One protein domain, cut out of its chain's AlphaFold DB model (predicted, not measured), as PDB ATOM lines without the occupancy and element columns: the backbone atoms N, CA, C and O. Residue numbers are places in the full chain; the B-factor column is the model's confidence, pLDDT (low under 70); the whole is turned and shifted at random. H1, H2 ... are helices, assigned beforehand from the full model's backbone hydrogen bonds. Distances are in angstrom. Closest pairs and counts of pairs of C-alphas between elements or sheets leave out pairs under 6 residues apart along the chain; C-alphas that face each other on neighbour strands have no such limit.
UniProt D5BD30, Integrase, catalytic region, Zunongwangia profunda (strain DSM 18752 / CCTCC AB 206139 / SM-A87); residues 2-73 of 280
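This is residues 2 to 73 of the 280 residues of the protein "Integrase, catalytic region" of Zunongwangia profunda (strain DSM 18752 / CCTCC AB 206139 / SM-A87) (UniProt D5BD30). One long helix, H2, makes the length of this domain, with two short helices, H3 and H4, packed together on one side of its later part and a small helix, H1, set crosswise at its other end. Between these two groups, residues 16 to 24 of H2 stand free, a bare shaft. The 72 printed residues, with four named helices in the order H1, H2, H3, H4 and no named strand, are of the class all helix. The whole is only just loose, close to extended, with a radius of gyration of the C-alphas of 16.6 A, and is a rod spanning 53 by 22 by 17 A.

Begin at C-alpha 2, at (158.055, 216.398, 145.497), where H1 starts; it takes residues 2 to 7. After a tight link of four residues, find C-alpha 12 at (158.853, 215.071, 152.693); from there H2 runs through residues 12 to 42, 46.6 A from first to last C-alpha, to C-alpha 42 at (194.519, 216.593, 182.694). A tight link of five residues leads to H3, residues 48 to 55, which is 10.3 A long. A short link of six residues leads to H4, residues 62 to 71, 14.4 A long, which ends at C-alpha 71, at (184.407, 207.664, 166.203).

Start at H1, which is close to H2 but not clearly touching it: their closest C-alphas, those of Tyr 5 and Lys 12, are 6.2 A apart. The lines of H1 and H2 are about perpendicular, at 79 degrees. Farther along, H2 touches H4 with its residues 29 to 33 alone, and the closest C-alphas, of Ala 29 and Ile 68, are 6.5 A apart. H2 and H4 are about perpendicular, at 82 degrees. H2 touches H3 with its residues 35 to 39 alone; here the closest C-alphas are those of Ala 36 and Leu 51, at 6.4 A. H2 and H3 are about perpendicular, at 87 degrees. H3 and H4 touch, and their closest C-alphas, of Cys 48 and Glu 66, are 5.6 A apart. They run opposite ways at a steep tilt of 61 degrees. The helix packing is mostly crossed, with no touching pair at a shallow tilt. H1 is apart from H3 and from H4. In H1, H3 and H4 every O i to N i+4 pair is within hydrogen-bond range; in H2 it is 26 of 27.

Look for the two farthest C-alphas at Ala 3 and Lys 42, 53.4 A apart. The printed part runs from residue 2 to residue 73 with no cut, and no link between its helices is long. In the B-factor column the mean pLDDT of the printed part of this model is 91.2, and no printed residue is under 70; H1 has a mean of 83.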
ATOM      1  N   THR A   2     158.562 217.688 144.968       71.06
ATOM      2  CA  THR A   2     158.055 216.398 145.497       71.06
ATOM      3  C   THR A   2     158.541 215.162 144.732       71.06
ATOM      4  O   THR A   2     158.624 214.088 145.314       71.06
ATOM      5  N   ALA A   3     158.917 215.320 143.457       81.06
ATOM      6  CA  ALA A   3     159.370 214.224 142.594       81.06
ATOM      7  C   ALA A   3     160.598 213.477 143.148       81.06
ATOM      8  O   ALA A   3     160.636 212.253 143.108       81.06
ATOM      9  N   LEU A   4     161.553 214.202 143.745       84.50
ATOM     10  CA  LEU A   4     162.756 213.621 144.350       84.50
ATOM     11  C   LEU A   4     162.428 212.703 145.539       84.50
ATOM     12  O   LEU A   4     162.973 211.612 145.657       84.50
ATOM     13  N   TYR A   5     161.517 213.137 146.415       88.06
ATOM     14  CA  TYR A   5     161.106 212.360 147.588       88.06
ATOM     15  C   TYR A   5     160.390 211.068 147.179       88.06
ATOM     16  O   TYR A   5     160.699 210.002 147.708       88.06
ATOM     17  N   ASN A   6     159.515 211.153 146.172       83.25
ATOM     18  CA  ASN A   6     158.816 209.995 145.618       83.25
ATOM     19  C   ASN A   6     159.784 209.007 144.945       83.25
ATOM     20  O   ASN A   6     159.661 207.806 145.158       83.25
ATOM     21  N   MET A   7     160.778 209.503 144.196       88.88
ATOM     22  CA  MET A   7     161.809 208.674 143.553       88.88
ATOM     23  C   MET A   7     162.669 207.903 144.568       88.88
ATOM     24  O   MET A   7     163.087 206.784 144.297       88.88
ATOM     25  N   LEU A   8     162.908 208.484 145.748       88.94
ATOM     26  CA  LEU A   8     163.659 207.866 146.847       88.94
ATOM     27  C   LEU A   8     162.784 207.024 147.797       88.94
ATOM     28  O   LEU A   8     163.298 206.499 148.784       88.94
ATOM     29  N   GLY A   9     161.473 206.923 147.549       91.69
ATOM     30  CA  GLY A   9     160.548 206.163 148.396       91.69
ATOM     31  C   GLY A   9     160.357 206.732 149.810       91.69
ATOM     32  O   GLY A   9     160.030 205.984 150.730       91.69
ATOM     33  N   ILE A  10     160.571 208.038 150.021       92.06
ATOM     34  CA  ILE A  10     160.431 208.693 151.334       92.06
ATOM     35  C   ILE A  10     159.439 209.854 151.289       92.06
ATOM     36  O   ILE A  10     159.290 210.530 150.279       92.06
ATOM     37  N   THR A  11     158.785 210.154 152.414       92.06
ATOM     38  CA  THR A  11     157.914 211.337 152.500       92.06
ATOM     39  C   THR A  11     158.716 212.594 152.846       92.06
ATOM     40  O   THR A  11     159.686 212.549 153.608       92.06
ATOM     41  N   LYS A  12     158.272 213.758 152.345       89.31
ATOM     42  CA  LYS A  12     158.853 215.071 152.693       89.31
ATOM     43  C   LYS A  12     158.913 215.270 154.216       89.31
ATOM     44  O   LYS A  12     159.934 215.694 154.747       89.31
ATOM     45  N   GLN A  13     157.841 214.921 154.930       89.56
ATOM     46  CA  GLN A  13     157.778 215.018 156.394       89.56
ATOM     47  C   GLN A  13     158.802 214.105 157.085       89.56
ATOM     48  O   GLN A  13     159.485 214.550 158.009       89.56
ATOM     49  N   ALA A  14     158.956 212.857 156.624       89.12
ATOM     50  CA  ALA A  14     159.955 211.935 157.159       89.12
ATOM     51  C   ALA A  14     161.383 212.459 156.945       89.12
ATOM     52  O   ALA A  14     162.202 212.381 157.863       89.12
ATOM     53  N   HIS A  15     161.665 213.059 155.782       90.50
ATOM     54  CA  HIS A  15     162.950 213.698 155.505       90.50
ATOM     55  C   HIS A  15     163.254 214.834 156.497       90.50
ATOM     56  O   HIS A  15     164.268 214.775 157.190       90.50
ATOM     57  N   TYR A  16     162.361 215.819 156.650       91.75
ATOM     58  CA  TYR A  16     162.586 216.927 157.594       91.75
ATOM     59  C   TYR A  16     162.669 216.458 159.049       91.75
ATOM     60  O   TYR A  16     163.502 216.958 159.807       91.75
ATOM     61  N   LYS A  17     161.866 215.460 159.446       92.25
ATOM     62  CA  LYS A  17     161.970 214.835 160.773       92.25
ATOM     63  C   LYS A  17     163.355 214.217 160.981       92.25
ATOM     64  O   LYS A  17     163.951 214.412 162.039       92.25
ATOM     65  N   ARG A  18     163.893 213.521 159.972       90.31
ATOM     66  CA  ARG A  18     165.239 212.932 160.017       90.31
ATOM     67  C   ARG A  18     166.330 213.999 160.087       90.31
ATOM     68  O   ARG A  18     167.224 213.859 160.915       90.31
ATOM     69  N   VAL A  19     166.236 215.069 159.296       93.25
ATOM     70  CA  VAL A  19     167.186 216.199 159.334       93.25
ATOM     71  C   VAL A  19     167.193 216.854 160.718       93.25
ATOM     72  O   VAL A  19     168.258 217.024 161.310       93.25
ATOM     73  N   LYS A  20     166.015 217.143 161.287       92.19
ATOM     74  CA  LYS A  20     165.893 217.717 162.637       92.19
ATOM     75  C   LYS A  20     166.486 216.793 163.703       92.19
ATOM     76  O   LYS A  20     167.225 217.249 164.572       92.19
ATOM     77  N   GLN A  21     166.202 215.492 163.616       88.44
ATOM     78  CA  GLN A  21     166.773 214.500 164.525       88.44
ATOM     79  C   GLN A  21     168.300 214.424 164.396       88.44
ATOM     80  O   GLN A  21     168.994 214.357 165.405       88.44
ATOM     81  N   GLN A  22     168.838 214.452 163.176       89.62
ATOM     82  CA  GLN A  22     170.279 214.413 162.933       89.62
ATOM     83  C   GLN A  22     170.983 215.653 163.497       89.62
ATOM     84  O   GLN A  22     172.006 215.505 164.162       89.62
ATOM     85  N   ALA A  23     170.409 216.845 163.311       91.50
ATOM     86  CA  ALA A  23     170.927 218.079 163.899       91.50
ATOM     87  C   ALA A  23     170.948 218.014 165.437       91.50
ATOM     88  O   ALA A  23     171.964 218.321 166.056       91.50
ATOM     89  N   HIS A  24     169.866 217.528 166.057       88.06
ATOM     90  CA  HIS A  24     169.799 217.352 167.510       88.06
ATOM     91  C   HIS A  24     170.868 216.379 168.035       88.06
ATOM     92  O   HIS A  24     171.565 216.672 169.004       88.06
ATOM     93  N   LEU A  25     171.044 215.235 167.363       87.00
ATOM     94  CA  LEU A  25     172.066 214.251 167.725       87.00
ATOM     95  C   LEU A  25     173.490 214.781 167.533       87.00
ATOM     96  O   LEU A  25     174.371 214.436 168.318       87.00
ATOM     97  N   SER A  26     173.709 215.615 166.515       89.81
ATOM     98  CA  SER A  26     174.990 216.285 166.297       89.81
ATOM     99  C   SER A  26     175.318 217.258 167.430       89.81
ATOM    100  O   SER A  26     176.466 217.291 167.866       89.81
ATOM    101  N   GLY A  27     174.331 218.002 167.940       91.44
ATOM    102  CA  GLY A  27     174.521 218.888 169.094       91.44
ATOM    103  C   GLY A  27     174.950 218.120 170.346       91.44
ATOM    104  O   GLY A  27     175.974 218.437 170.943       91.44
ATOM    105  N   ILE A  28     174.252 217.024 170.671       89.62
ATOM    106  CA  ILE A  28     174.627 216.145 171.798       89.62
ATOM    107  C   ILE A  28     176.046 215.588 171.616       89.62
ATOM    108  O   ILE A  28     176.813 215.508 172.574       89.62
ATOM    109  N   ALA A  29     176.410 215.185 170.394       91.50
ATOM    110  CA  ALA A  29     177.749 214.677 170.118       91.50
ATOM    111  C   ALA A  29     178.828 215.738 170.382       91.50
ATOM    112  O   ALA A  29     179.838 215.420 171.002       91.50
ATOM    113  N   GLN A  30     178.604 216.987 169.961       93.81
ATOM    114  CA  GLN A  30     179.534 218.094 170.201       93.81
ATOM    115  C   GLN A  30     179.697 218.395 171.695       93.81
ATOM    116  O   GLN A  30     180.829 218.525 172.155       93.81
ATOM    117  N   GLU A  31     178.599 218.429 172.455       93.25
ATOM    118  CA  GLU A  31     178.629 218.601 173.915       93.25
ATOM    119  C   GLU A  31     179.475 217.504 174.583       93.25
ATOM    120  O   GLU A  31     180.404 217.790 175.337       93.25
ATOM    121  N   VAL A  32     179.213 216.238 174.236       93.69
ATOM    122  CA  VAL A  32     179.944 215.072 174.754       93.69
ATOM    123  C   VAL A  32     181.437 215.137 174.426       93.69
ATOM    124  O   VAL A  32     182.272 214.867 175.292       93.69
ATOM    125  N   ILE A  33     181.781 215.487 173.185       95.25
ATOM    126  CA  ILE A  33     183.172 215.608 172.736       95.25
ATOM    127  C   ILE A  33     183.876 216.725 173.506       95.25
ATOM    128  O   ILE A  33     184.968 216.493 174.021       95.25
ATOM    129  N   ALA A  34     183.249 217.896 173.638       95.38
ATOM    130  CA  ALA A  34     183.819 219.032 174.355       95.38
ATOM    131  C   ALA A  34     184.081 218.698 175.832       95.38
ATOM    132  O   ALA A  34     185.188 218.914 176.327       95.38
ATOM    133  N   SER A  35     183.116 218.083 176.525       94.50
ATOM    134  CA  SER A  35     183.306 217.646 177.916       94.50
ATOM    135  C   SER A  35     184.432 216.618 178.055       94.50
ATOM    136  O   SER A  35     185.239 216.689 178.982       94.50
ATOM    137  N   ALA A  36     184.524 215.668 177.122       94.62
ATOM    138  CA  ALA A  36     185.582 214.667 177.129       94.62
ATOM    139  C   ALA A  36     186.969 215.275 176.844       94.62
ATOM    140  O   ALA A  36     187.954 214.843 177.448       94.62
ATOM    141  N   GLN A  37     187.064 216.269 175.953       95.00
ATOM    142  CA  GLN A  37     188.305 217.011 175.692       95.00
ATOM    143  C   GLN A  37     188.778 217.758 176.936       95.00
ATOM    144  O   GLN A  37     189.964 217.695 177.253       95.00
ATOM    145  N   GLU A  38     187.862 218.408 177.657       95.19
ATOM    146  CA  GLU A  38     188.199 219.156 178.868       95.19
ATOM    147  C   GLU A  38     188.843 218.255 179.924       95.19
ATOM    148  O   GLU A  38     189.936 218.543 180.412       95.19
ATOM    149  N   ILE A  39     188.235 217.096 180.199       93.62
ATOM    150  CA  ILE A  39     188.798 216.115 181.136       93.62
ATOM    151  C   ILE A  39     190.162 215.609 180.647       93.62
ATOM    152  O   ILE A  39     191.096 215.459 181.439       93.62
ATOM    153  N   ARG A  40     190.321 215.375 179.337       92.81
ATOM    154  CA  ARG A  40     191.579 214.888 178.754       92.81
ATOM    155  C   ARG A  40     192.720 215.899 178.740       92.81
ATOM    156  O   ARG A  40     193.850 215.476 178.518       92.81
ATOM    157  N   LYS A  41     192.486 217.181 179.039       91.94
ATOM    158  CA  LYS A  41     193.591 218.124 179.280       91.94
ATOM    159  C   LYS A  41     194.465 217.667 180.449       91.94
ATOM    160  O   LYS A  41     195.683 217.713 180.345       91.94
ATOM    161  N   LYS A  42     193.838 217.167 181.520       90.50
ATOM    162  CA  LYS A  42     194.519 216.593 182.694       90.50
ATOM    163  C   LYS A  42     194.677 215.075 182.599       90.50
ATOM    164  O   LYS A  42     195.694 214.510 182.984       90.50
ATOM    165  N   HIS A  43     193.673 214.391 182.057       91.25
ATOM    166  CA  HIS A  43     193.609 212.932 181.993       91.25
ATOM    167  C   HIS A  43     193.761 212.409 180.562       91.25
ATOM    168  O   HIS A  43     192.857 211.756 180.028       91.25
ATOM    169  N   ARG A  44     194.903 212.711 179.936       88.06
ATOM    170  CA  ARG A  44     195.173 212.544 178.495       88.06
ATOM    171  C   ARG A  44     194.639 211.246 177.889       88.06
ATOM    172  O   ARG A  44     193.977 211.271 176.855       88.06
ATOM    173  N   ASN A  45     194.882 210.125 178.562       89.81
ATOM    174  CA  ASN A  45     194.545 208.792 178.067       89.81
ATOM    175  C   ASN A  45     193.460 208.093 178.906       89.81
ATOM    176  O   ASN A  45     193.379 206.864 178.935       89.81
ATOM    177  N   MET A  46     192.585 208.847 179.583       91.12
ATOM    178  CA  MET A  46     191.439 208.250 180.271       91.12
ATOM    179  C   MET A  46     190.457 207.629 179.267       91.12
ATOM    180  O   MET A  46     190.051 208.247 178.277       91.12
ATOM    181  N   GLY A  47     190.077 206.375 179.523       91.31
ATOM    182  CA  GLY A  47     189.168 205.613 178.664       91.31
ATOM    183  C   GLY A  47     187.724 206.128 178.689       91.31
ATOM    184  O   GLY A  47     187.253 206.622 179.712       91.31
ATOM    185  N   CYS A  48     187.002 205.941 177.579       93.19
ATOM    186  CA  CYS A  48     185.646 206.466 177.374       93.19
ATOM    187  C   CYS A  48     184.652 206.058 178.471       93.19
ATOM    188  O   CYS A  48     183.867 206.890 178.909       93.19
ATOM    189  N   ARG A  49     184.721 204.821 178.982       92.00
ATOM    190  CA  ARG A  49     183.849 204.379 180.082       92.00
ATOM    191  C   ARG A  49     184.004 205.250 181.333       92.00
ATOM    192  O   ARG A  49     183.013 205.671 181.912       92.00
ATOM    193  N   LYS A  50     185.245 205.565 181.717       92.62
ATOM    194  CA  LYS A  50     185.523 206.416 182.885       92.62
ATOM    195  C   LYS A  50     185.086 207.861 182.645       92.62
ATOM    196  O   LYS A  50     184.561 208.487 183.556       92.62
ATOM    197  N   LEU A  51     185.262 208.359 181.417       94.19
ATOM    198  CA  LEU A  51     184.760 209.676 181.019       94.19
ATOM    199  C   LEU A  51     183.235 209.747 181.160       94.19
ATOM    200  O   LEU A  51     182.725 210.723 181.694       94.19
ATOM    201  N   TYR A  52     182.510 208.696 180.763       93.88
ATOM    202  CA  TYR A  52     181.065 208.613 180.975       93.88
ATOM    203  C   TYR A  52     180.704 208.669 182.462       93.88
ATOM    204  O   TYR A  52     179.823 209.431 182.848       93.88
ATOM    205  N   ASP A  53     181.405 207.904 183.302       90.62
ATOM    206  CA  ASP A  53     181.141 207.854 184.744       90.62
ATOM    207  C   ASP A  53     181.434 209.188 185.457       90.62
ATOM    208  O   ASP A  53     180.805 209.483 186.477       90.62
ATOM    209  N   GLN A  54     182.363 209.993 184.928       90.69
ATOM    210  CA  GLN A  54     182.642 211.346 185.418       90.69
ATOM    211  C   GLN A  54     181.639 212.381 184.897       90.69
ATOM    212  O   GLN A  54     181.142 213.179 185.685       90.69
ATOM    213  N   ILE A  55     181.343 212.372 183.594       92.19
ATOM    214  CA  ILE A  55     180.479 213.375 182.953       92.19
ATOM    215  C   ILE A  55     179.005 213.141 183.303       92.19
ATOM    216  O   ILE A  55     178.265 214.099 183.484       92.19
ATOM    217  N   LYS A  56     178.579 211.873 183.389       91.38
ATOM    218  CA  LYS A  56     177.184 211.438 183.596       91.38
ATOM    219  C   LYS A  56     176.185 212.214 182.726       91.38
ATOM    220  O   LYS A  56     175.279 212.858 183.249       91.38
ATOM    221  N   PRO A  57     176.340 212.171 181.393       90.25
ATOM    222  CA  PRO A  57     175.520 212.981 180.507       90.25
ATOM    223  C   PRO A  57     174.059 212.504 180.528       90.25
ATOM    224  O   PRO A  57     173.777 211.324 180.331       90.25
ATOM    225  N   GLU A  58     173.119 213.428 180.723       86.38
ATOM    226  CA  GLU A  58     171.697 213.103 180.931       86.38
ATOM    227  C   GLU A  58     171.008 212.532 179.683       86.38
ATOM    228  O   GLU A  58     170.105 211.705 179.771       86.38
ATOM    229  N   ARG A  59     171.427 212.979 178.493       87.06
ATOM    230  CA  ARG A  59     170.705 212.750 177.228       87.06
ATOM    231  C   ARG A  59     171.225 211.570 176.411       87.06
ATOM    232  O   ARG A  59     170.734 211.321 175.308       87.06
ATOM    233  N   ILE A  60     172.245 210.864 176.894       90.94
ATOM    234  CA  ILE A  60     172.904 209.808 176.128       90.94
ATOM    235  C   ILE A  60     173.263 208.608 176.995       90.94
ATOM    236  O   ILE A  60     173.887 208.711 178.047       90.94
ATOM    237  N   GLY A  61     172.885 207.431 176.501       92.94
ATOM    238  CA  GLY A  61     173.291 206.170 177.095       92.94
ATOM    239  C   GLY A  61     174.787 205.913 176.921       92.94
ATOM    240  O   GLY A  61     175.402 206.287 175.919       92.94
ATOM    241  N   ARG A  62     175.343 205.195 177.888       94.31
ATOM    242  CA  ARG A  62     176.745 204.787 177.993       94.31
ATOM    243  C   ARG A  62     177.366 204.260 176.690       94.31
ATOM    244  O   ARG A  62     178.429 204.715 176.283       94.31
ATOM    245  N   ASP A  63     176.703 203.328 176.010       94.81
ATOM    246  CA  ASP A  63     177.272 202.681 174.816       94.81
ATOM    247  C   ASP A  63     177.308 203.635 173.615       94.81
ATOM    248  O   ASP A  63     178.260 203.646 172.834       94.81
ATOM    249  N   ARG A  64     176.305 204.513 173.507       93.38
ATOM    250  CA  ARG A  64     176.274 205.551 172.476       93.38
ATOM    251  C   ARG A  64     177.325 206.628 172.737       93.38
ATOM    252  O   ARG A  64     177.953 207.090 171.790       93.38
ATOM    253  N   PHE A  65     177.535 207.001 173.998       95.44
ATOM    254  CA  PHE A  65     178.608 207.909 174.397       95.44
ATOM    255  C   PHE A  65     179.977 207.367 173.962       95.44
ATOM    256  O   PHE A  65     180.751 208.079 173.321       95.44
ATOM    257  N   GLU A  66     180.255 206.088 174.230       95.44
ATOM    258  CA  GLU A  66     181.502 205.453 173.795       95.44
ATOM    259  C   GLU A  66     181.636 205.407 172.279       95.44
ATOM    260  O   GLU A  66     182.703 205.733 171.766       95.44
ATOM    261  N   ALA A  67     180.566 205.056 171.562       94.88
ATOM    262  CA  ALA A  67     180.574 205.039 170.103       94.88
ATOM    263  C   ALA A  67     180.912 206.420 169.516       94.88
ATOM    264  O   ALA A  67     181.753 206.506 168.622       94.88
ATOM    265  N   ILE A  68     180.322 207.498 170.051       94.56
ATOM    266  CA  ILE A  68     180.620 208.875 169.627       94.56
ATOM    267  C   ILE A  68     182.093 209.199 169.867       94.56
ATOM    268  O   ILE A  68     182.782 209.617 168.939       94.56
ATOM    269  N   LEU A  69     182.603 208.983 171.080       95.56
ATOM    270  CA  LEU A  69     183.995 209.305 171.395       95.56
ATOM    271  C   LEU A  69     184.979 208.471 170.559       95.56
ATOM    272  O   LEU A  69     185.943 209.005 170.012       95.56
ATOM    273  N   LEU A  70     184.734 207.170 170.401       94.56
ATOM    274  CA  LEU A  70     185.594 206.296 169.600       94.56
ATOM    275  C   LEU A  70     185.617 206.696 168.120       94.56
ATOM    276  O   LEU A  70     186.682 206.631 167.509       94.56
ATOM    277  N   ALA A  71     184.483 207.136 167.565       93.75
ATOM    278  CA  ALA A  71     184.407 207.664 166.203       93.75
ATOM    279  C   ALA A  71     185.138 209.011 166.035       93.75
ATOM    280  O   ALA A  71     185.534 209.351 164.928       93.75
ATOM    281  N   ASN A  72     185.362 209.748 167.129       93.25
ATOM    282  CA  ASN A  72     186.021 211.059 167.144       93.25
ATOM    283  C   ASN A  72     187.456 211.006 167.701       93.25
ATOM    284  O   ASN A  72     187.955 211.980 168.257       93.25
ATOM    285  N   GLY A  73     188.133 209.858 167.587       90.94
ATOM    286  CA  GLY A  73     189.564 209.751 167.896       90.94
ATOM    287  C   GLY A  73     189.905 209.570 169.376       90.94
ATOM    288  O   GLY A  73     191.075 209.607 169.743       90.94
TER     289      GLY A  73